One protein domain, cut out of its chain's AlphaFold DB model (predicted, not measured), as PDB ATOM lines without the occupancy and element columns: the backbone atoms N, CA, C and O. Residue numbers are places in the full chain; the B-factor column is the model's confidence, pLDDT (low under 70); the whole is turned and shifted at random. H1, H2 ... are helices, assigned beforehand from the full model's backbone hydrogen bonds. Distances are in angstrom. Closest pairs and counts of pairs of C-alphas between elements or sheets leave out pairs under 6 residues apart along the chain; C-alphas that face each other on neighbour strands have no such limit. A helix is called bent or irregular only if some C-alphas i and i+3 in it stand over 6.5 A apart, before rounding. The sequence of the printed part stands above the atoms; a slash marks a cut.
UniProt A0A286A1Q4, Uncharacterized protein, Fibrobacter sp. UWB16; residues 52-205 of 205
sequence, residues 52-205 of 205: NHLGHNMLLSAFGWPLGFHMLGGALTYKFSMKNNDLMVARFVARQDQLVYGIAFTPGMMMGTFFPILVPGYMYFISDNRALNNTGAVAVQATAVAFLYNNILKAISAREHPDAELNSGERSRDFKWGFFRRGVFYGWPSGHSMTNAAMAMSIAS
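This is residues 52 to 205 of the 205 residues of an uncharacterized protein of Fibrobacter sp. UWB16 (UniProt A0A286A1Q4). An open frame of helices: the helical hairpin of H4b and the long H5, with H7 packed on H5 near the middle of the domain, makes a bundle of three along one side, and H2, H3 and H4a run round the other side and leave a gap between H3, H4a and H7. H4a is the arm of the bent helix H4 that reaches away from the bundle, and the short H6 packs on the far end of H2. The printed part has 154 residues with seven named helices, H1 to H7 in order, and no named strand; its class is all helix. It is only just compact, close to loose, with a radius of gyration of the C-alphas of 17.4 A, and spans 53 by 41 by 25 A.

H4, residues 98 to 126, was assigned as one helix by its hydrogen bonds but is bent: C-alphas 113 and 116 are 7.1 A apart. Its arms are H4a, residues 98 to 113, 20.6 A long with a kink of 35 degrees near residue 105, and H4b, residues 116 to 126, 15.2 A. H5, residues 130 to 157, is 40.3 A long and begins at C-alpha 130 (19.169, 29.719, 113.846). H7, residues 191 to 204, measures 20.0 A and ends at C-alpha 204 (2.853, 29.166, 111.353). H1 is residues 54 to 62, from C-alpha 54 (9.161, 46.147, 118.051), 12.4 A; H2 is residues 65 to 82, 26.6 A; H3 is residues 85 to 94, 14.2 A; H6 is residues 170 to 173, 5.4 A.

H4a and H4b stand at a steep tilt of 48 degrees. H4b, H5 and H7 form an up and down bundle, each running against the one before it in the chain. H4b and residues 132 to 143 of H5 touch as a hairpin, at a shallow tilt of 30 degrees, opposite ways; the closest C-alphas, of Tyr 124 and Asn 133, are 4.3 A apart. H7 touches H5 at a shallow tilt of 28 degrees, opposite ways, with the C-alphas of Thr 143 and Thr 195 closest at 5.0 A. Residues 112 to 113 of H4a touch H7, closest at the C-alphas of Gly 112 and His 192, 5.9 A. H1 is close to H5 but not clearly touching, with the C-alphas of Met 58 and Val 145 closest at 6.6 A. H1 and H2 only just touch, only at the corner, with 3 pairs of C-alphas within 8 A, the closest those of Ala 62 and His 70, 7.6 A. Residues 81 to 82 of H2 touch H6, with the C-alphas of Met 82 and Arg 173 closest at 5.2 A. H3 is close to H2 but not clearly touching, with the C-alphas of Phe 80 and Asp 86 closest at 6.5 A. H2 and H5 are apart. Every O i to N i+4 pair is within hydrogen-bond range in H1, H3, H5 and H7, against 13 of 14 in H2, 9 of 12 in H4a and 6 of 7 in H4b; H6 is too short for such a pair.

The two C-alphas farthest apart, of Asp 128 and Ser 168, are 53.8 A apart. The printed part has no cut, and residue 205 is the chain's last. The links H5 to H6 and H6 to H7 are long, with 12 and 17 residues. Residues 63 to 69, of which 65 to 69 belong to H2, stand free. The mean pLDDT of the printed part is 89.9; residues 100 to 101, 167 and 205 are under 70.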
ATOM      1  N   ASN A  52      13.729  43.616 117.635       94.81
ATOM      2  CA  ASN A  52      13.860  44.135 116.277       94.81
ATOM      3  C   ASN A  52      12.501  44.635 115.781       94.81
ATOM      4  O   ASN A  52      11.506  43.912 115.829       94.81
ATOM      5  N   HIS A  53      12.470  45.888 115.323       94.88
ATOM      6  CA  HIS A  53      11.271  46.564 114.818       94.88
ATOM      7  C   HIS A  53      10.059  46.544 115.771       94.88
ATOM      8  O   HIS A  53       8.943  46.778 115.317       94.88
ATOM      9  N   LEU A  54      10.253  46.334 117.084       95.31
ATOM     10  CA  LEU A  54       9.161  46.147 118.051       95.31
ATOM     11  C   LEU A  54       8.079  47.230 117.945       95.31
ATOM     12  O   LEU A  54       6.909  46.913 117.759       95.31
ATOM     13  N   GLY A  55       8.460  48.509 118.011       94.94
ATOM     14  CA  GLY A  55       7.496  49.612 117.938       94.94
ATOM     15  C   GLY A  55       6.740  49.657 116.605       94.94
ATOM     16  O   GLY A  55       5.534  49.884 116.585       94.94
ATOM     17  N   HIS A  56       7.428  49.381 115.496       95.62
ATOM     18  CA  HIS A  56       6.813  49.340 114.171       95.62
ATOM     19  C   HIS A  56       5.817  48.179 114.051       95.62
ATOM     20  O   HIS A  56       4.672  48.392 113.658       95.62
ATOM     21  N   ASN A  57       6.210  46.979 114.478       94.81
ATOM     22  CA  ASN A  57       5.363  45.787 114.452       94.81
ATOM     23  C   ASN A  57       4.163  45.921 115.397       94.81
ATOM     24  O   ASN A  57       3.056  45.523 115.043       94.81
ATOM     25  N   MET A  58       4.342  46.551 116.562       95.06
ATOM     26  CA  MET A  58       3.238  46.902 117.459       95.06
ATOM     27  C   MET A  58       2.216  47.796 116.757       95.06
ATOM     28  O   MET A  58       1.023  47.492 116.788       95.06
ATOM     29  N   LEU A  59       2.666  48.861 116.087       94.88
ATOM     30  CA  LEU A  59       1.772  49.755 115.352       94.88
ATOM     31  C   LEU A  59       1.070  49.029 114.199       94.88
ATOM     32  O   LEU A  59      -0.147  49.137 114.080       94.88
ATOM     33  N   LEU A  60       1.793  48.239 113.404       94.06
ATOM     34  CA  LEU A  60       1.200  47.461 112.311       94.06
ATOM     35  C   LEU A  60       0.204  46.404 112.804       94.06
ATOM     36  O   LEU A  60      -0.790  46.151 112.136       94.06
ATOM     37  N   SER A  61       0.426  45.816 113.982       92.44
ATOM     38  CA  SER A  61      -0.502  44.840 114.568       92.44
ATOM     39  C   SER A  61      -1.807  45.467 115.077       92.44
ATOM     40  O   SER A  61      -2.812  44.770 115.222       92.44
ATOM     41  N   ALA A  62      -1.807  46.776 115.354       92.44
ATOM     42  CA  ALA A  62      -2.938  47.495 115.939       92.44
ATOM     43  C   ALA A  62      -3.692  48.379 114.930       92.44
ATOM     44  O   ALA A  62      -4.910  48.532 115.040       92.44
ATOM     45  N   PHE A  63      -2.985  48.958 113.957       92.88
ATOM     46  CA  PHE A  63      -3.493  49.964 113.023       92.88
ATOM     47  C   PHE A  63      -3.473  49.473 111.572       92.88
ATOM     48  O   PHE A  63      -2.801  48.508 111.237       92.88
ATOM     49  N   GLY A  64      -4.203  50.159 110.688       93.38
ATOM     50  CA  GLY A  64      -4.385  49.734 109.299       93.38
ATOM     51  C   GLY A  64      -5.527  48.727 109.173       93.38
ATOM     52  O   GLY A  64      -6.564  48.881 109.819       93.38
ATOM     53  N   TRP A  65      -5.358  47.687 108.356       92.50
ATOM     54  CA  TRP A  65      -6.388  46.658 108.190       92.50
ATOM     55  C   TRP A  65      -6.674  45.842 109.477       92.50
ATOM     56  O   TRP A  65      -7.851  45.546 109.711       92.50
ATOM     57  N   PRO A  66      -5.700  45.537 110.371       93.50
ATOM     58  CA  PRO A  66      -5.970  44.816 111.619       93.50
ATOM     59  C   PRO A  66      -6.896  45.572 112.571       93.50
ATOM     60  O   PRO A  66      -7.644  44.946 113.322       93.50
ATOM     61  N   LEU A  67      -6.922  46.910 112.505       93.62
ATOM     62  CA  LEU A  67      -7.839  47.727 113.306       93.62
ATOM     63  C   LEU A  67      -9.299  47.322 113.081       93.62
ATOM     64  O   LEU A  67     -10.075  47.255 114.033       93.62
ATOM     65  N   GLY A  68      -9.665  46.980 111.841       94.81
ATOM     66  CA  GLY A  68     -10.999  46.476 111.518       94.81
ATOM     67  C   GLY A  68     -11.333  45.184 112.269       94.81
ATOM     68  O   GLY A  68     -12.434  45.054 112.804       94.81
ATOM     69  N   PHE A  69     -10.373  44.263 112.388       92.56
ATOM     70  CA  PHE A  69     -10.539  43.021 113.150       92.56
ATOM     71  C   PHE A  69     -10.651  43.271 114.652       92.56
ATOM     72  O   PHE A  69     -11.510  42.669 115.300       92.56
ATOM     73  N   HIS A  70      -9.866  44.202 115.202       92.06
ATOM     74  CA  HIS A  70      -9.973  44.609 116.607       92.06
ATOM     75  C   HIS A  70     -11.349  45.207 116.918       92.06
ATOM     76  O   HIS A  70     -12.010  44.794 117.874       92.06
ATOM     77  N   MET A  71     -11.823  46.130 116.075       93.31
ATOM     78  CA  MET A  71     -13.139  46.757 116.224       93.31
ATOM     79  C   MET A  71     -14.274  45.739 116.084       93.31
ATOM     80  O   MET A  71     -15.188  45.717 116.912       93.31
ATOM     81  N   LEU A  72     -14.208  44.865 115.074       93.62
ATOM     82  CA  LEU A  72     -15.201  43.817 114.860       93.62
ATOM     83  C   LEU A  72     -15.231  42.830 116.034       93.62
ATOM     84  O   LEU A  72     -16.308  42.522 116.542       93.62
ATOM     85  N   GLY A  73     -14.068  42.371 116.500       90.50
ATOM     86  CA  GLY A  73     -13.949  41.469 117.647       90.50
ATOM     87  C   GLY A  73     -14.504  42.085 118.934       90.50
ATOM     88  O   GLY A  73     -15.265  41.434 119.658       90.50
ATOM     89  N   GLY A  74     -14.202  43.363 119.186       91.06
ATOM     90  CA  GLY A  74     -14.762  44.123 120.303       91.06
ATOM     91  C   GLY A  74     -16.285  44.260 120.217       91.06
ATOM     92  O   GLY A  74     -16.991  43.942 121.176       91.06
ATOM     93  N   ALA A  75     -16.812  44.652 119.054       92.25
ATOM     94  CA  ALA A  75     -18.247  44.819 118.830       92.25
ATOM     95  C   ALA A  75     -19.024  43.495 118.950       92.25
ATOM     96  O   ALA A  75     -20.070  43.441 119.604       92.25
ATOM     97  N   LEU A  76     -18.506  42.413 118.359       92.06
ATOM     98  CA  LEU A  76     -19.098  41.077 118.464       92.06
ATOM     99  C   LEU A  76     -19.088  40.580 119.904       92.06
ATOM    100  O   LEU A  76     -20.108  40.076 120.377       92.06
ATOM    101  N   THR A  77     -17.982  40.783 120.622       89.75
ATOM    102  CA  THR A  77     -17.920  40.455 122.045       89.75
ATOM    103  C   THR A  77     -18.996  41.214 122.800       89.75
ATOM    104  O   THR A  77     -19.802  40.586 123.485       89.75
ATOM    105  N   TYR A  78     -19.039  42.539 122.679       91.44
ATOM    106  CA  TYR A  78     -20.020  43.359 123.382       91.44
ATOM    107  C   TYR A  78     -21.447  42.853 123.125       91.44
ATOM    108  O   TYR A  78     -22.190  42.566 124.065       91.44
ATOM    109  N   LYS A  79     -21.792  42.609 121.855       93.25
ATOM    110  CA  LYS A  79     -23.097  42.068 121.449       93.25
ATOM    111  C   LYS A  79     -23.402  40.704 122.072       93.25
ATOM    112  O   LYS A  79     -24.503  40.507 122.583       93.25
ATOM    113  N   PHE A  80     -22.464  39.759 122.025       92.38
ATOM    114  CA  PHE A  80     -22.642  38.421 122.601       92.38
ATOM    115  C   PHE A  80     -22.804  38.455 124.114       92.38
ATOM    116  O   PHE A  80     -23.612  37.716 124.667       92.38
ATOM    117  N   SER A  81     -22.111  39.376 124.761       92.12
ATOM    118  CA  SER A  81     -22.124  39.536 126.212       92.12
ATOM    119  C   SER A  81     -23.448  40.118 126.697       92.12
ATOM    120  O   SER A  81     -24.051  39.609 127.635       92.12
ATOM    121  N   MET A  82     -23.982  41.101 125.966       92.94
ATOM    122  CA  MET A  82     -25.320  41.657 126.211       92.94
ATOM    123  C   MET A  82     -26.449  40.640 126.007       92.94
ATOM    124  O   MET A  82     -27.528  40.784 126.575       92.94
ATOM    125  N   LYS A  83     -26.202  39.595 125.211       93.81
ATOM    126  CA  LYS A  83     -27.130  38.484 124.962       93.81
ATOM    127  C   LYS A  83     -26.916  37.292 125.908       93.81
ATOM    128  O   LYS A  83     -27.653  36.320 125.793       93.81
ATOM    129  N   ASN A  84     -25.957  37.367 126.837       91.75
ATOM    130  CA  ASN A  84     -25.532  36.265 127.712       91.75
ATOM    131  C   ASN A  84     -25.008  35.029 126.952       91.75
ATOM    132  O   ASN A  84     -25.054  33.916 127.475       91.75
ATOM    133  N   ASN A  85     -24.514  35.188 125.721       91.81
ATOM    134  CA  ASN A  85     -23.998  34.064 124.934       91.81
ATOM    135  C   ASN A  85     -22.731  33.468 125.571       91.81
ATOM    136  O   ASN A  85     -22.544  32.258 125.571       91.81
ATOM    137  N   ASP A  86     -21.869  34.314 126.130       88.75
ATOM    138  CA  ASP A  86     -20.689  33.910 126.899       88.75
ATOM    139  C   ASP A  86     -21.074  33.130 128.168       88.75
ATOM    140  O   ASP A  86     -20.459  32.110 128.469       88.75
ATOM    141  N   LEU A  87     -22.141  33.543 128.863       90.25
ATOM    142  CA  LEU A  87     -22.695  32.801 129.998       90.25
ATOM    143  C   LEU A  87     -23.265  31.444 129.571       90.25
ATOM    144  O   LEU A  87     -23.097  30.457 130.283       90.25
ATOM    145  N   MET A  88     -23.928  31.368 128.413       90.38
ATOM    146  CA  MET A  88     -24.398  30.090 127.872       90.38
ATOM    147  C   MET A  88     -23.233  29.125 127.633       90.38
ATOM    148  O   MET A  88     -23.347  27.951 127.978       90.38
ATOM    149  N   VAL A  89     -22.112  29.617 127.097       87.94
ATOM    150  CA  VAL A  89     -20.893  28.816 126.919       87.94
ATOM    151  C   VAL A  89     -20.320  28.393 128.271       87.94
ATOM    152  O   VAL A  89     -20.047  27.210 128.458       87.94
ATOM    153  N   ALA A  90     -20.205  29.309 129.239       86.62
ATOM    154  CA  ALA A  90     -19.717  28.984 130.580       86.62
ATOM    155  C   ALA A  90     -20.564  27.887 131.249       86.62
ATOM    156  O   ALA A  90     -20.024  26.919 131.779       86.62
ATOM    157  N   ARG A  91     -21.896  27.971 131.142       87.62
ATOM    158  CA  ARG A  91     -22.824  26.946 131.650       87.62
ATOM    159  C   ARG A  91     -22.721  25.626 130.904       87.62
ATOM    160  O   ARG A  91     -22.833  24.576 131.525       87.62
ATOM    161  N   PHE A  92     -22.549  25.665 129.585       87.00
ATOM    162  CA  PHE A  92     -22.335  24.453 128.802       87.00
ATOM    163  C   PHE A  92     -21.080  23.719 129.280       87.00
ATOM    164  O   PHE A  92     -21.144  22.515 129.512       87.00
ATOM    165  N   VAL A  93     -19.980  24.448 129.488       81.56
ATOM    166  CA  VAL A  93     -18.714  23.890 129.981       81.56
ATOM    167  C   VAL A  93     -18.854  23.373 131.418       81.56
ATOM    168  O   VAL A  93     -18.427  22.259 131.696       81.56
ATOM    169  N   ALA A  94     -19.514  24.118 132.309       81.38
ATOM    170  CA  ALA A  94     -19.697  23.726 133.711       81.38
ATOM    171  C   ALA A  94     -20.579  22.479 133.910       81.38
ATOM    172  O   ALA A  94     -20.525  21.843 134.955       81.38
ATOM    173  N   ARG A  95     -21.412  22.133 132.920       82.38
ATOM    174  CA  ARG A  95     -22.262  20.931 132.940       82.38
ATOM    175  C   ARG A  95     -21.575  19.685 132.388       82.38
ATOM    176  O   ARG A  95     -22.196  18.625 132.387       82.38
ATOM    177  N   GLN A  96     -20.358  19.812 131.860       81.06
ATOM    178  CA  GLN A  96     -19.618  18.650 131.386       81.06
ATOM    179  C   GLN A  96     -19.184  17.787 132.571       81.06
ATOM    180  O   GLN A  96     -18.971  18.284 133.675       81.06
ATOM    181  N   ASP A  97     -19.083  16.486 132.322       75.94
ATOM    182  CA  ASP A  97     -18.668  15.509 133.320       75.94
ATOM    183  C   ASP A  97     -17.331  15.912 133.975       75.94
ATOM    184  O   ASP A  97     -16.373  16.283 133.293       75.94
ATOM    185  N   GLN A  98     -17.279  15.859 135.310       70.75
ATOM    186  CA  GLN A  98     -16.130  16.325 136.098       70.75
ATOM    187  C   GLN A  98     -14.858  15.514 135.807       70.75
ATOM    188  O   GLN A  98     -13.759  16.060 135.894       70.75
ATOM    189  N   LEU A  99     -14.980  14.239 135.415       70.19
ATOM    190  CA  LEU A  99     -13.839  13.405 135.032       70.19
ATOM    191  C   LEU A  99     -13.296  13.831 133.662       70.19
ATOM    192  O   LEU A  99     -12.085  13.989 133.501       70.19
ATOM    193  N   VAL A 100     -14.181  14.088 132.694       69.94
ATOM    194  CA  VAL A 100     -13.804  14.632 131.376       69.94
ATOM    195  C   VAL A 100     -13.183  16.026 131.517       69.94
ATOM    196  O   VAL A 100     -12.153  16.309 130.904       69.94
ATOM    197  N   TYR A 101     -13.751  16.883 132.367       69.25
ATOM    198  CA  TYR A 101     -13.191  18.199 132.680       69.25
ATOM    199  C   TYR A 101     -11.810  18.078 133.350       69.25
ATOM    200  O   TYR A 101     -10.842  18.714 132.931       69.25
ATOM    201  N   GLY A 102     -11.672  17.194 134.339       72.56
ATOM    202  CA  GLY A 102     -10.416  16.957 135.045       72.56
ATOM    203  C   GLY A 102      -9.290  16.494 134.120       72.56
ATOM    204  O   GLY A 102      -8.227  17.112 134.099       72.56
ATOM    205  N   ILE A 103      -9.532  15.448 133.326       77.00
ATOM    206  CA  ILE A 103      -8.490  14.781 132.531       77.00
ATOM    207  C   ILE A 103      -8.198  15.512 131.215       77.00
ATOM    208  O   ILE A 103      -7.040  15.592 130.818       77.00
ATOM    209  N   ALA A 104      -9.208  16.057 130.531       75.25
ATOM    210  CA  ALA A 104      -9.001  16.693 129.228       75.25
ATOM    211  C   ALA A 104      -8.806  18.213 129.327       75.25
ATOM    212  O   ALA A 104      -7.965  18.779 128.627       75.25
ATOM    213  N   PHE A 105      -9.565  18.895 130.190       75.25
ATOM    214  CA  PHE A 105      -9.592  20.359 130.215       75.25
ATOM    215  C   PHE A 105      -8.499  20.957 131.106       75.25
ATOM    216  O   PHE A 105      -7.845  21.916 130.696       75.25
ATOM    217  N   THR A 106      -8.241  20.381 132.285       80.38
ATOM    218  CA  THR A 106      -7.221  20.908 133.215       80.38
ATOM    219  C   THR A 106      -5.818  20.930 132.600       80.38
ATOM    220  O   THR A 106      -5.190  21.994 132.637       80.38
ATOM    221  N   PRO A 107      -5.317  19.850 131.961       82.06
ATOM    222  CA  PRO A 107      -4.022  19.905 131.288       82.06
ATOM    223  C   PRO A 107      -4.021  20.925 130.152       82.06
ATOM    224  O   PRO A 107      -3.087  21.710 130.050       82.06
ATOM    225  N   GLY A 108      -5.090  20.995 129.350       81.25
ATOM    226  CA  GLY A 108      -5.218  21.988 128.281       81.25
ATOM    227  C   GLY A 108      -5.146  23.433 128.791       81.25
ATOM    228  O   GLY A 108      -4.451  24.258 128.202       81.25
ATOM    229  N   MET A 109      -5.795  23.737 129.919       80.25
ATOM    230  CA  MET A 109      -5.707  25.050 130.567       80.25
ATOM    231  C   MET A 109      -4.300  25.361 131.079       80.25
ATOM    232  O   MET A 109      -3.800  26.466 130.859       80.25
ATOM    233  N   MET A 110      -3.656  24.402 131.750       83.88
ATOM    234  CA  MET A 110      -2.283  24.570 132.237       83.88
ATOM    235  C   MET A 110      -1.326  24.803 131.066       83.88
ATOM    236  O   MET A 110      -0.557  25.760 131.068       83.88
ATOM    237  N   MET A 111      -1.439  24.000 130.009       84.12
ATOM    238  CA  MET A 111      -0.641  24.156 128.796       84.12
ATOM    239  C   MET A 111      -0.898  25.511 128.140       84.12
ATOM    240  O   MET A 111       0.053  26.224 127.852       84.12
ATOM    241  N   GLY A 112      -2.155  25.949 128.022       84.50
ATOM    242  CA  GLY A 112      -2.491  27.290 127.534       84.50
ATOM    243  C   GLY A 112      -1.953  28.430 128.411       84.50
ATOM    244  O   GLY A 112      -1.774  29.543 127.926       84.50
ATOM    245  N   THR A 113      -1.651  28.175 129.683       87.00
ATOM    246  CA  THR A 113      -1.011  29.161 130.566       87.00
ATOM    247  C   THR A 113       0.479  29.292 130.263       87.00
ATOM    248  O   THR A 113       0.997  30.403 130.162       87.00
ATOM    249  N   PHE A 114       1.168  28.167 130.077       90.62
ATOM    250  CA  PHE A 114       2.627  28.147 129.975       90.62
ATOM    251  C   PHE A 114       3.160  28.175 128.538       90.62
ATOM    252  O   PHE A 114       4.252  28.691 128.311       90.62
ATOM    253  N   PHE A 115       2.419  27.666 127.554       92.62
ATOM    254  CA  PHE A 115       2.868  27.537 126.160       92.62
ATOM    255  C   PHE A 115       3.341  28.842 125.525       92.62
ATOM    256  O   PHE A 115       4.446  28.834 124.979       92.62
ATOM    257  N   PRO A 116       2.609  29.967 125.659       93.31
ATOM    258  CA  PRO A 116       3.044  31.251 125.111       93.31
ATOM    259  C   PRO A 116       4.384  31.754 125.657       93.31
ATOM    260  O   PRO A 116       4.939  32.697 125.108       93.31
ATOM    261  N   ILE A 117       4.903  31.149 126.730       93.38
ATOM    262  CA  ILE A 117       6.206  31.467 127.320       93.38
ATOM    263  C   ILE A 117       7.216  30.365 126.988       93.38
ATOM    264  O   ILE A 117       8.298  30.649 126.479       93.38
ATOM    265  N   LEU A 118       6.867  29.103 127.256       94.94
ATOM    266  CA  LEU A 118       7.787  27.972 127.141       94.94
ATOM    267  C   LEU A 118       8.195  27.689 125.696       94.94
ATOM    268  O   LEU A 118       9.376  27.469 125.443       94.94
ATOM    269  N   VAL A 119       7.248  27.708 124.752       95.19
ATOM    270  CA  VAL A 119       7.539  27.375 123.351       95.19
ATOM    271  C   VAL A 119       8.428  28.450 122.712       95.19
ATOM    272  O   VAL A 119       9.532  28.104 122.287       95.19
ATOM    273  N   PRO A 120       8.064  29.750 122.723       95.44
ATOM    274  CA  PRO A 120       8.947  30.790 122.193       95.44
ATOM    275  C   PRO A 120      10.269  30.884 122.961       95.44
ATOM    276  O   PRO A 120      11.321  31.101 122.358       95.44
ATOM    277  N   GLY A 121      10.234  30.677 124.283       94.94
ATOM    278  CA  GLY A 121      11.416  30.699 125.137       94.94
ATOM    279  C   GLY A 121      12.429  29.619 124.764       94.94
ATOM    280  O   GLY A 121      13.604  29.923 124.565       94.94
ATOM    281  N   TYR A 122      11.977  28.377 124.584       95.88
ATOM    282  CA  TYR A 122      12.825  27.291 124.094       95.88
ATOM    283  C   TYR A 122      13.389  27.603 122.704       95.88
ATOM    284  O   TYR A 122      14.602  27.541 122.493       95.88
ATOM    285  N   MET A 123      12.516  27.995 121.770       95.94
ATOM    286  CA  MET A 123      12.902  28.275 120.387       95.94
ATOM    287  C   MET A 123      13.965  29.370 120.292       95.94
ATOM    288  O   MET A 123      14.859  29.261 119.460       95.94
ATOM    289  N   TYR A 124      13.895  30.407 121.131       95.88
ATOM    290  CA  TYR A 124      14.799  31.554 121.058       95.88
ATOM    291  C   TYR A 124      16.073  31.427 121.908       95.88
ATOM    292  O   TYR A 124      17.163  31.783 121.441       95.88
ATOM    293  N   PHE A 125      15.937  30.968 123.157       93.44
ATOM    294  CA  PHE A 125      17.017  30.993 124.151       93.44
ATOM    295  C   PHE A 125      17.765  29.665 124.292       93.44
ATOM    296  O   PHE A 125      18.891  29.681 124.776       93.44
ATOM    297  N   ILE A 126      17.151  28.538 123.915       95.44
ATOM    298  CA  ILE A 126      17.705  27.196 124.168       95.44
ATOM    299  C   ILE A 126      18.167  26.522 122.875       95.44
ATOM    300  O   ILE A 126      19.180  25.838 122.868       95.44
ATOM    301  N   SER A 127      17.431  26.698 121.779       92.12
ATOM    302  CA  SER A 127      17.794  26.098 120.493       92.12
ATOM    303  C   SER A 127      19.092  26.679 119.921       92.12
ATOM    304  O   SER A 127      19.229  27.898 119.828       92.12
ATOM    305  N   ASP A 128      19.963  25.818 119.395       91.31
ATOM    306  CA  ASP A 128      21.129  26.215 118.586       91.31
ATOM    307  C   ASP A 128      20.787  26.394 117.095       91.31
ATOM    308  O   ASP A 128      21.574  26.919 116.306       91.31
ATOM    309  N   ASN A 129      19.587  25.978 116.676       92.56
ATOM    310  CA  ASN A 129      19.121  26.163 115.308       92.56
ATOM    311  C   ASN A 129      18.704  27.624 115.077       92.56
ATOM    312  O   ASN A 129      17.740  28.115 115.670       92.56
ATOM    313  N   ARG A 130      19.403  28.305 114.164       90.81
ATOM    314  CA  ARG A 130      19.169  29.719 113.846       90.81
ATOM    315  C   ARG A 130      17.796  30.000 113.230       90.81
ATOM    316  O   ARG A 130      17.206  31.032 113.547       90.81
ATOM    317  N   ALA A 131      17.280  29.115 112.380       91.56
ATOM    318  CA  ALA A 131      15.934  29.273 111.832       91.56
ATOM    319  C   ALA A 131      14.896  29.212 112.962       91.56
ATOM    320  O   ALA A 131      14.065  30.110 113.085       91.56
ATOM    321  N   LEU A 132      15.038  28.238 113.866       93.88
ATOM    322  CA  LEU A 132      14.171  28.100 115.033       93.88
ATOM    323  C   LEU A 132      14.291  29.295 115.987       93.88
ATOM    324  O   LEU A 132      13.282  29.762 116.509       93.88
ATOM    325  N   ASN A 133      15.497  29.845 116.161       95.06
ATOM    326  CA  ASN A 133      15.695  31.087 116.904       95.06
ATOM    327  C   ASN A 133      14.958  32.261 116.267       95.06
ATOM    328  O   ASN A 133      14.314  33.018 116.980       95.06
ATOM    329  N   ASN A 134      15.036  32.433 114.951       94.81
ATOM    330  CA  ASN A 134      14.356  33.538 114.283       94.81
ATOM    331  C   ASN A 134      12.832  33.432 114.446       94.81
ATOM    332  O   ASN A 134      12.205  34.417 114.833       94.81
ATOM    333  N   THR A 135      12.252  32.240 114.276       95.50
ATOM    334  CA  THR A 135      10.830  32.003 114.576       95.50
ATOM    335  C   THR A 135      10.520  32.257 116.055       95.50
ATOM    336  O   THR A 135       9.537  32.915 116.386       95.50
ATOM    337  N   GLY A 136      11.397  31.816 116.962       96.25
ATOM    338  CA  GLY A 136      11.289  32.091 118.394       96.25
ATOM    339  C   GLY A 136      11.289  33.587 118.713       96.25
ATOM    340  O   GLY A 136      10.497  34.033 119.536       96.25
ATOM    341  N   ALA A 137      12.109  34.386 118.026       96.31
ATOM    342  CA  ALA A 137      12.167  35.832 118.213       96.31
ATOM    343  C   ALA A 137      10.839  36.509 117.844       96.31
ATOM    344  O   ALA A 137      10.334  37.339 118.606       96.31
ATOM    345  N   VAL A 138      10.254  36.115 116.707       96.31
ATOM    346  CA  VAL A 138       8.938  36.595 116.263       96.31
ATOM    347  C   VAL A 138       7.856  36.172 117.256       96.31
ATOM    348  O   VAL A 138       7.048  37.002 117.666       96.31
ATOM    349  N   ALA A 139       7.875  34.919 117.718       97.12
ATOM    350  CA  ALA A 139       6.886  34.405 118.659       97.12
ATOM    351  C   ALA A 139       6.975  35.049 120.053       97.12
ATOM    352  O   ALA A 139       5.943  35.358 120.655       97.12
ATOM    353  N   VAL A 140       8.183  35.329 120.559       97.19
ATOM    354  CA  VAL A 140       8.377  36.101 121.802       97.19
ATOM    355  C   VAL A 140       7.794  37.505 121.642       97.19
ATOM    356  O   VAL A 140       7.055  37.968 122.511       97.19
ATOM    357  N   GLN A 141       8.077  38.180 120.524       97.44
ATOM    358  CA  GLN A 141       7.538  39.516 120.276       97.44
ATOM    359  C   GLN A 141       6.005  39.489 120.185       97.44
ATOM    360  O   GLN A 141       5.331  40.256 120.871       97.44
ATOM    361  N   ALA A 142       5.439  38.577 119.392       97.00
ATOM    362  CA  ALA A 142       3.999  38.465 119.178       97.00
ATOM    363  C   ALA A 142       3.237  38.177 120.481       97.00
ATOM    364  O   ALA A 142       2.224  38.819 120.766       97.00
ATOM    365  N   THR A 143       3.736  37.252 121.306       97.31
ATOM    366  CA  THR A 143       3.120  36.913 122.600       97.31
ATOM    367  C   THR A 143       3.198  38.063 123.599       97.31
ATOM    368  O   THR A 143       2.195  38.362 124.250       97.31
ATOM    369  N   ALA A 144       4.333  38.767 123.673       96.44
ATOM    370  CA  ALA A 144       4.492  39.940 124.528       96.44
ATOM    371  C   ALA A 144       3.560  41.091 124.110       96.44
ATOM    372  O   ALA A 144       2.891  41.691 124.957       96.44
ATOM    373  N   VAL A 145       3.453  41.364 122.806       97.00
ATOM    374  CA  VAL A 145       2.545  42.388 122.268       97.00
ATOM    375  C   VAL A 145       1.086  42.014 122.534       97.00
ATOM    376  O   VAL A 145       0.321  42.850 123.017       97.00
ATOM    377  N   ALA A 146       0.700  40.757 122.305       96.00
ATOM    378  CA  ALA A 146      -0.649  40.275 122.596       96.00
ATOM    379  C   ALA A 146      -0.987  40.354 124.093       96.00
ATOM    380  O   ALA A 146      -2.104  40.737 124.448       96.00
ATOM    381  N   PHE A 147      -0.031  40.036 124.971       95.44
ATOM    382  CA  PHE A 147      -0.184  40.186 126.416       95.44
ATOM    383  C   PHE A 147      -0.404  41.653 126.796       95.44
ATOM    384  O   PHE A 147      -1.381  41.968 127.477       95.44
ATOM    385  N   LEU A 148       0.446  42.567 126.326       95.38
ATOM    386  CA  LEU A 148       0.305  43.996 126.607       95.38
ATOM    387  C   LEU A 148      -1.042  44.536 126.105       95.38
ATOM    388  O   LEU A 148      -1.771  45.186 126.856       95.38
ATOM    389  N   TYR A 149      -1.410  44.209 124.866       94.94
ATOM    390  CA  TYR A 149      -2.674  44.626 124.268       94.94
ATOM    391  C   TYR A 149      -3.890  44.081 125.039       94.94
ATOM    392  O   TYR A 149      -4.819  44.834 125.336       94.94
ATOM    393  N   ASN A 150      -3.864  42.809 125.460       94.75
ATOM    394  CA  ASN A 150      -4.899  42.214 126.314       94.75
ATOM    395  C   ASN A 150      -5.089  42.994 127.626       94.75
ATOM    396  O   ASN A 150      -6.220  43.306 128.002       94.75
ATOM    397  N   ASN A 151      -3.987  43.335 128.298       95.19
ATOM    398  CA  ASN A 151      -4.013  44.067 129.563       95.19
ATOM    399  C   ASN A 151      -4.551  45.497 129.384       95.19
ATOM    400  O   ASN A 151      -5.311  45.964 130.230       95.19
ATOM    401  N   ILE A 152      -4.242  46.170 128.269       94.06
ATOM    402  CA  ILE A 152      -4.822  47.483 127.935       94.06
ATOM    403  C   ILE A 152      -6.343  47.371 127.751       94.06
ATOM    404  O   ILE A 152      -7.097  48.167 128.313       94.06
ATOM    405  N   LEU A 153      -6.821  46.359 127.021       93.38
ATOM    406  CA  LEU A 153      -8.260  46.141 126.837       93.38
ATOM    407  C   LEU A 153      -8.974  45.842 128.163       93.38
ATOM    408  O   LEU A 153     -10.080  46.342 128.387       93.38
ATOM    409  N   LYS A 154      -8.346  45.082 129.066       94.56
ATOM    410  CA  LYS A 154      -8.869  44.846 130.422       94.56
ATOM    411  C   LYS A 154      -8.894  46.119 131.259       94.56
ATOM    412  O   LYS A 154      -9.912  46.400 131.888       94.56
ATOM    413  N   ALA A 155      -7.828  46.918 131.188       94.75
ATOM    414  CA  ALA A 155      -7.741  48.197 131.883       94.75
ATOM    415  C   ALA A 155      -8.893  49.131 131.505       94.75
ATOM    416  O   ALA A 155      -9.355  49.861 132.370       94.75
ATOM    417  N   ILE A 156      -9.336  49.120 130.242       93.88
ATOM    418  CA  ILE A 156     -10.372  50.026 129.718       93.88
ATOM    419  C   ILE A 156     -11.786  49.456 129.888       93.88
ATOM    420  O   ILE A 156     -12.716  50.197 130.208       93.88
ATOM    421  N   SER A 157     -11.974  48.163 129.615       93.06
ATOM    422  CA  SER A 157     -13.303  47.535 129.614       93.06
ATOM    423  C   SER A 157     -13.775  47.126 131.006       93.06
ATOM    424  O   SER A 157     -14.979  47.161 131.272       93.06
ATOM    425  N   ALA A 158     -12.832  46.731 131.872       92.19
ATOM    426  CA  ALA A 158     -13.052  46.289 133.245       92.19
ATOM    427  C   ALA A 158     -14.284  45.382 133.404       92.19
ATOM    428  O   ALA A 158     -15.091  45.534 134.328       92.19
ATOM    429  N   ARG A 159     -14.453  44.448 132.468       91.12
ATOM    430  CA  ARG A 159     -15.567  43.508 132.470       91.12
ATOM    431  C   ARG A 159     -15.174  42.214 133.161       91.12
ATOM    432  O   ARG A 159     -14.161  41.609 132.823       91.12
ATOM    433  N   GLU A 160     -16.034  41.751 134.056       88.75
ATOM    434  CA  GLU A 160     -15.876  40.464 134.721       88.75
ATOM    435  C   GLU A 160     -16.213  39.278 133.795       88.75
ATOM    436  O   GLU A 160     -16.996  39.377 132.850       88.75
ATOM    437  N   HIS A 161     -15.585  38.133 134.045       86.12
ATOM    438  CA  HIS A 161     -15.898  36.891 133.341       86.12
ATOM    439  C   HIS A 161     -17.295  36.374 133.755       86.12
ATOM    440  O   HIS A 161     -17.748  36.638 134.874       86.12
ATOM    441  N   PRO A 162     -18.006  35.652 132.868       87.88
ATOM    442  CA  PRO A 162     -19.251  34.993 133.238       87.88
ATOM    443  C   PRO A 162     -19.005  33.947 134.326       87.88
ATOM    444  O   PRO A 162     -18.053  33.175 134.247       87.88
ATOM    445  N   ASP A 163     -19.917  33.886 135.287       85.69
ATOM    446  CA  ASP A 163     -19.951  32.856 136.319       85.69
ATOM    447  C   ASP A 163     -21.104  31.898 136.012       85.69
ATOM    448  O   ASP A 163     -22.248  32.329 135.843       85.69
ATOM    449  N   ALA A 164     -20.791  30.610 135.878       85.25
ATOM    450  CA  ALA A 164     -21.766  29.596 135.502       85.25
ATOM    451  C   ALA A 164     -22.817  29.343 136.597       85.25
ATOM    452  O   ALA A 164     -23.944  28.968 136.258       85.25
ATOM    453  N   GLU A 165     -22.468  29.569 137.867       82.25
ATOM    454  CA  GLU A 165     -23.324  29.326 139.032       82.25
ATOM    455  C   GLU A 165     -24.277  30.502 139.293       82.25
ATOM    456  O   GLU A 165     -25.400  30.315 139.765       82.25
ATOM    457  N   LEU A 166     -23.883  31.723 138.908       72.75
ATOM    458  CA  LEU A 166     -24.727  32.912 139.041       72.75
ATOM    459  C   LEU A 166     -25.785  32.987 137.924       72.75
ATOM    460  O   LEU A 166     -25.509  33.006 136.719       72.75
ATOM    461  N   ASN A 167     -27.061  33.043 138.320       64.38
ATOM    462  CA  ASN A 167     -28.169  32.800 137.394       64.38
ATOM    463  C   ASN A 167     -28.532  33.972 136.453       64.38
ATOM    464  O   ASN A 167     -29.136  33.727 135.404       64.38
ATOM    465  N   SER A 168     -28.142  35.217 136.748       79.38
ATOM    466  CA  SER A 168     -28.697  36.412 136.079       79.38
ATOM    467  C   SER A 168     -27.877  36.976 134.902       79.38
ATOM    468  O   SER A 168     -28.364  37.845 134.165       79.38
ATOM    469  N   GLY A 169     -26.643  36.505 134.688       82.69
ATOM    470  CA  GLY A 169     -25.754  37.017 133.632       82.69
ATOM    471  C   GLY A 169     -25.305  38.466 133.830       82.69
ATOM    472  O   GLY A 169     -24.840  39.103 132.890       82.69
ATOM    473  N   GLU A 170     -25.459  39.009 135.038       88.00
ATOM    474  CA  GLU A 170     -25.039  40.373 135.367       88.00
ATOM    475  C   GLU A 170     -23.558  40.596 135.059       88.00
ATOM    476  O   GLU A 170     -23.236  41.539 134.341       88.00
ATOM    477  N   ARG A 171     -22.679  39.670 135.467       88.31
ATOM    478  CA  ARG A 171     -21.234  39.736 135.177       88.31
ATOM    479  C   ARG A 171     -20.916  39.796 133.682       88.31
ATOM    480  O   ARG A 171     -20.063  40.574 133.265       88.31
ATOM    481  N   SER A 172     -21.649  39.045 132.856       89.19
ATOM    482  CA  SER A 172     -21.485  39.076 131.395       89.19
ATOM    483  C   SER A 172     -21.737  40.462 130.812       89.19
ATOM    484  O   SER A 172     -21.036  40.884 129.897       89.19
ATOM    485  N   ARG A 173     -22.724  41.186 131.343       90.88
ATOM    486  CA  ARG A 173     -23.141  42.499 130.831       90.88
ATOM    487  C   ARG A 173     -22.396  43.662 131.489       90.88
ATOM    488  O   ARG A 173     -22.535  44.799 131.047       90.88
ATOM    489  N   ASP A 174     -21.602  43.398 132.520       90.31
ATOM    490  CA  ASP A 174     -21.054  44.429 133.391       90.31
ATOM    491  C   ASP A 174     -19.711  44.998 132.908       90.31
ATOM    492  O   ASP A 174     -18.650  44.777 133.498       90.31
ATOM    493  N   PHE A 175     -19.763  45.761 131.817       92.75
ATOM    494  CA  PHE A 175     -18.641  46.586 131.371       92.75
ATOM    495  C   PHE A 175     -18.552  47.856 132.225       92.75
ATOM    496  O   PHE A 175     -19.447  48.705 132.193       92.75
ATOM    497  N   LYS A 176     -17.453  48.018 132.966       92.94
ATOM    498  CA  LYS A 176     -17.169  49.220 133.763       92.94
ATOM    499  C   LYS A 176     -16.162  50.101 133.038       92.94
ATOM    500  O   LYS A 176     -15.031  50.255 133.488       92.94
ATOM    501  N   TRP A 177     -16.589  50.675 131.915       92.69
ATOM    502  CA  TRP A 177     -15.729  51.509 131.078       92.69
ATOM    503  C   TRP A 177     -15.000  52.591 131.885       92.69
ATOM    504  O   TRP A 177     -15.584  53.288 132.719       92.69
ATOM    505  N   GLY A 178     -13.705  52.723 131.626       91.62
ATOM    506  CA  GLY A 178     -12.820  53.650 132.318       91.62
ATOM    507  C   GLY A 178     -11.487  52.987 132.627       91.62
ATOM    508  O   GLY A 178     -11.345  51.783 132.490       91.62
ATOM    509  N   PHE A 179     -10.501  53.773 133.042       94.44
ATOM    510  CA  PHE A 179      -9.144  53.276 133.240       94.44
ATOM    511  C   PHE A 179      -8.989  52.551 134.586       94.44
ATOM    512  O   PHE A 179      -9.327  53.099 135.634       94.44
ATOM    513  N   PHE A 180      -8.476  51.318 134.547       91.19
ATOM    514  CA  PHE A 180      -8.102  50.480 135.696       91.19
ATOM    515  C   PHE A 180      -9.217  50.184 136.712       91.19
ATOM    516  O   PHE A 180      -8.933  49.782 137.838       91.19
ATOM    517  N   ARG A 181     -10.498  50.277 136.328       92.25
ATOM    518  CA  ARG A 181     -11.630  50.060 137.255       92.25
ATOM    519  C   ARG A 181     -11.626  48.681 137.938       92.25
ATOM    520  O   ARG A 181     -12.161  48.563 139.035       92.25
ATOM    521  N   ARG A 182     -11.038  47.656 137.305       90.06
ATOM    522  CA  ARG A 182     -10.884  46.286 137.844       90.06
ATOM    523  C   ARG A 182      -9.484  45.691 137.635       90.06
ATOM    524  O   ARG A 182      -9.309  44.475 137.655       90.06
ATOM    525  N   GLY A 183      -8.482  46.544 137.423       90.81
ATOM    526  CA  GLY A 183      -7.125  46.105 137.094       90.81
ATOM    527  C   GLY A 183      -7.006  45.484 135.697       90.81
ATOM    528  O   GLY A 183      -7.813  45.762 134.811       90.81
ATOM    529  N   VAL A 184      -5.960  44.676 135.498       91.00
ATOM    530  CA  VAL A 184      -5.540  44.194 134.166       91.00
ATOM    531  C   VAL A 184      -5.399  42.682 134.049       91.00
ATOM    532  O   VAL A 184      -5.273  42.168 132.947       91.00
ATOM    533  N   PHE A 185      -5.459  41.936 135.151       85.56
ATOM    534  CA  PHE A 185      -5.206  40.492 135.110       85.56
ATOM    535  C   PHE A 185      -6.476  39.666 134.915       85.56
ATOM    536  O   PHE A 185      -6.442  38.627 134.254       85.56
ATOM    537  N   TYR A 186      -7.621  40.149 135.394       83.31
ATOM    538  CA  TYR A 186      -8.863  39.384 135.424       83.31
ATOM    539  C   TYR A 186      -9.937  39.953 134.498       83.31
ATOM    540  O   TYR A 186      -9.975  41.155 134.248       83.31
ATOM    541  N   GLY A 187     -10.817  39.082 133.999       85.25
ATOM    542  CA  GLY A 187     -11.929  39.475 133.137       85.25
ATOM    543  C   GLY A 187     -11.659  39.341 131.637       85.25
ATOM    544  O   GLY A 187     -10.810  38.559 131.204       85.25
ATOM    545  N   TRP A 188     -12.429  40.079 130.836       88.19
ATOM    546  CA  TRP A 188     -12.355  40.050 129.373       88.19
ATOM    547  C   TRP A 188     -11.391  41.119 128.820       88.19
ATOM    548  O   TRP A 188     -11.405  42.240 129.329       88.19
ATOM    549  N   PRO A 189     -10.625  40.835 127.741       89.50
ATOM    550  CA  PRO A 189     -10.549  39.570 126.988       89.50
ATOM    551  C   PRO A 189      -9.685  38.476 127.631       89.50
ATOM    552  O   PRO A 189      -8.859  38.743 128.492       89.50
ATOM    553  N   SER A 190      -9.833  37.221 127.193       89.25
ATOM    554  CA  SER A 190      -9.011  36.100 127.685       89.25
ATOM    555  C   SER A 190      -7.535  36.272 127.302       89.25
ATOM    556  O   SER A 190      -7.191  36.268 126.118       89.25
ATOM    557  N   GLY A 191      -6.662  36.386 128.308       90.25
ATOM    558  CA  GLY A 191      -5.213  36.513 128.113       90.25
ATOM    559  C   GLY A 191      -4.596  35.252 127.511       90.25
ATOM    560  O   GLY A 191      -3.847  35.346 126.541       90.25
ATOM    561  N   HIS A 192      -4.984  34.073 128.013       90.56
ATOM    562  CA  HIS A 192      -4.549  32.783 127.473       90.56
ATOM    563  C   HIS A 192      -4.919  32.645 125.996       90.56
ATOM    564  O   HIS A 192      -4.071  32.321 125.174       90.56
ATOM    565  N   SER A 193      -6.164  32.957 125.628       90.31
ATOM    566  CA  SER A 193      -6.609  32.820 124.238       90.31
ATOM    567  C   SER A 193      -5.846  33.759 123.302       90.31
ATOM    568  O   SER A 193      -5.393  33.321 122.251       90.31
ATOM    569  N   MET A 194      -5.661  35.027 123.688       93.69
ATOM    570  CA  MET A 194      -4.949  36.001 122.852       93.69
ATOM    571  C   MET A 194      -3.468  35.658 122.678       93.69
ATOM    572  O   MET A 194      -2.960  35.702 121.562       93.69
ATOM    573  N   THR A 195      -2.782  35.289 123.759       95.56
ATOM    574  CA  THR A 195      -1.347  34.969 123.715       95.56
ATOM    575  C   THR A 195      -1.068  33.651 122.991       95.56
ATOM    576  O   THR A 195      -0.141  33.602 122.189       95.56
ATOM    577  N   ASN A 196      -1.898  32.615 123.167       95.12
ATOM    578  CA  ASN A 196      -1.759  31.369 122.400       95.12
ATOM    579  C   ASN A 196      -2.074  31.564 120.919       95.12
ATOM    580  O   ASN A 196      -1.365  31.011 120.086       95.12
ATOM    581  N   ALA A 197      -3.101  32.349 120.573       94.06
ATOM    582  CA  ALA A 197      -3.400  32.644 119.174       94.06
ATOM    583  C   ALA A 197      -2.251  33.422 118.515       94.06
ATOM    584  O   ALA A 197      -1.826  33.062 117.423       94.06
ATOM    585  N   ALA A 198      -1.705  34.435 119.195       95.44
ATOM    586  CA  ALA A 198      -0.554  35.185 118.700       95.44
ATOM    587  C   ALA A 198       0.676  34.286 118.509       95.44
ATOM    588  O   ALA A 198       1.288  34.322 117.446       95.44
ATOM    589  N   MET A 199       0.983  33.433 119.495       96.06
ATOM    590  CA  MET A 199       2.046  32.432 119.387       96.06
ATOM    591  C   MET A 199       1.821  31.511 118.183       96.06
ATOM    592  O   MET A 199       2.691  31.408 117.328       96.06
ATOM    593  N   ALA A 200       0.653  30.870 118.094       94.75
ATOM    594  CA  ALA A 200       0.344  29.900 117.049       94.75
ATOM    595  C   ALA A 200       0.438  30.512 115.645       94.75
ATOM    596  O   ALA A 200       1.003  29.894 114.749       94.75
ATOM    597  N   MET A 201      -0.054  31.739 115.462       94.12
ATOM    598  CA  MET A 201       0.044  32.434 114.178       94.12
ATOM    599  C   MET A 201       1.486  32.823 113.844       94.12
ATOM    600  O   MET A 201       1.891  32.699 112.698       94.12
ATOM    601  N   SER A 202       2.277  33.237 114.838       94.38
ATOM    602  CA  SER A 202       3.678  33.635 114.632       94.38
ATOM    603  C   SER A 202       4.639  32.486 114.323       94.38
ATOM    604  O   SER A 202       5.722  32.727 113.804       94.38
ATOM    605  N   ILE A 203       4.278  31.251 114.682       92.19
ATOM    606  CA  ILE A 203       5.081  30.059 114.365       92.19
ATOM    607  C   ILE A 203       4.613  29.363 113.083       92.19
ATOM    608  O   ILE A 203       5.322  28.500 112.577       92.19
ATOM    609  N   ALA A 204       3.413  29.694 112.595       81.62
ATOM    610  CA  ALA A 204       2.853  29.166 111.353       81.62
ATOM    611  C   ALA A 204       3.231  30.003 110.115       81.62
ATOM    612  O   ALA A 204       2.961  29.568 108.997       81.62
ATOM    613  N   SER A 205       3.812  31.187 110.328       60.12
ATOM    614  CA  SER A 205       4.343  32.104 109.310       60.12
ATOM    615  C   SER A 205       5.814  31.846 109.021       60.12
ATOM    616  O   SER A 205       6.198  31.927 107.838       60.12
TER     617      SER A 205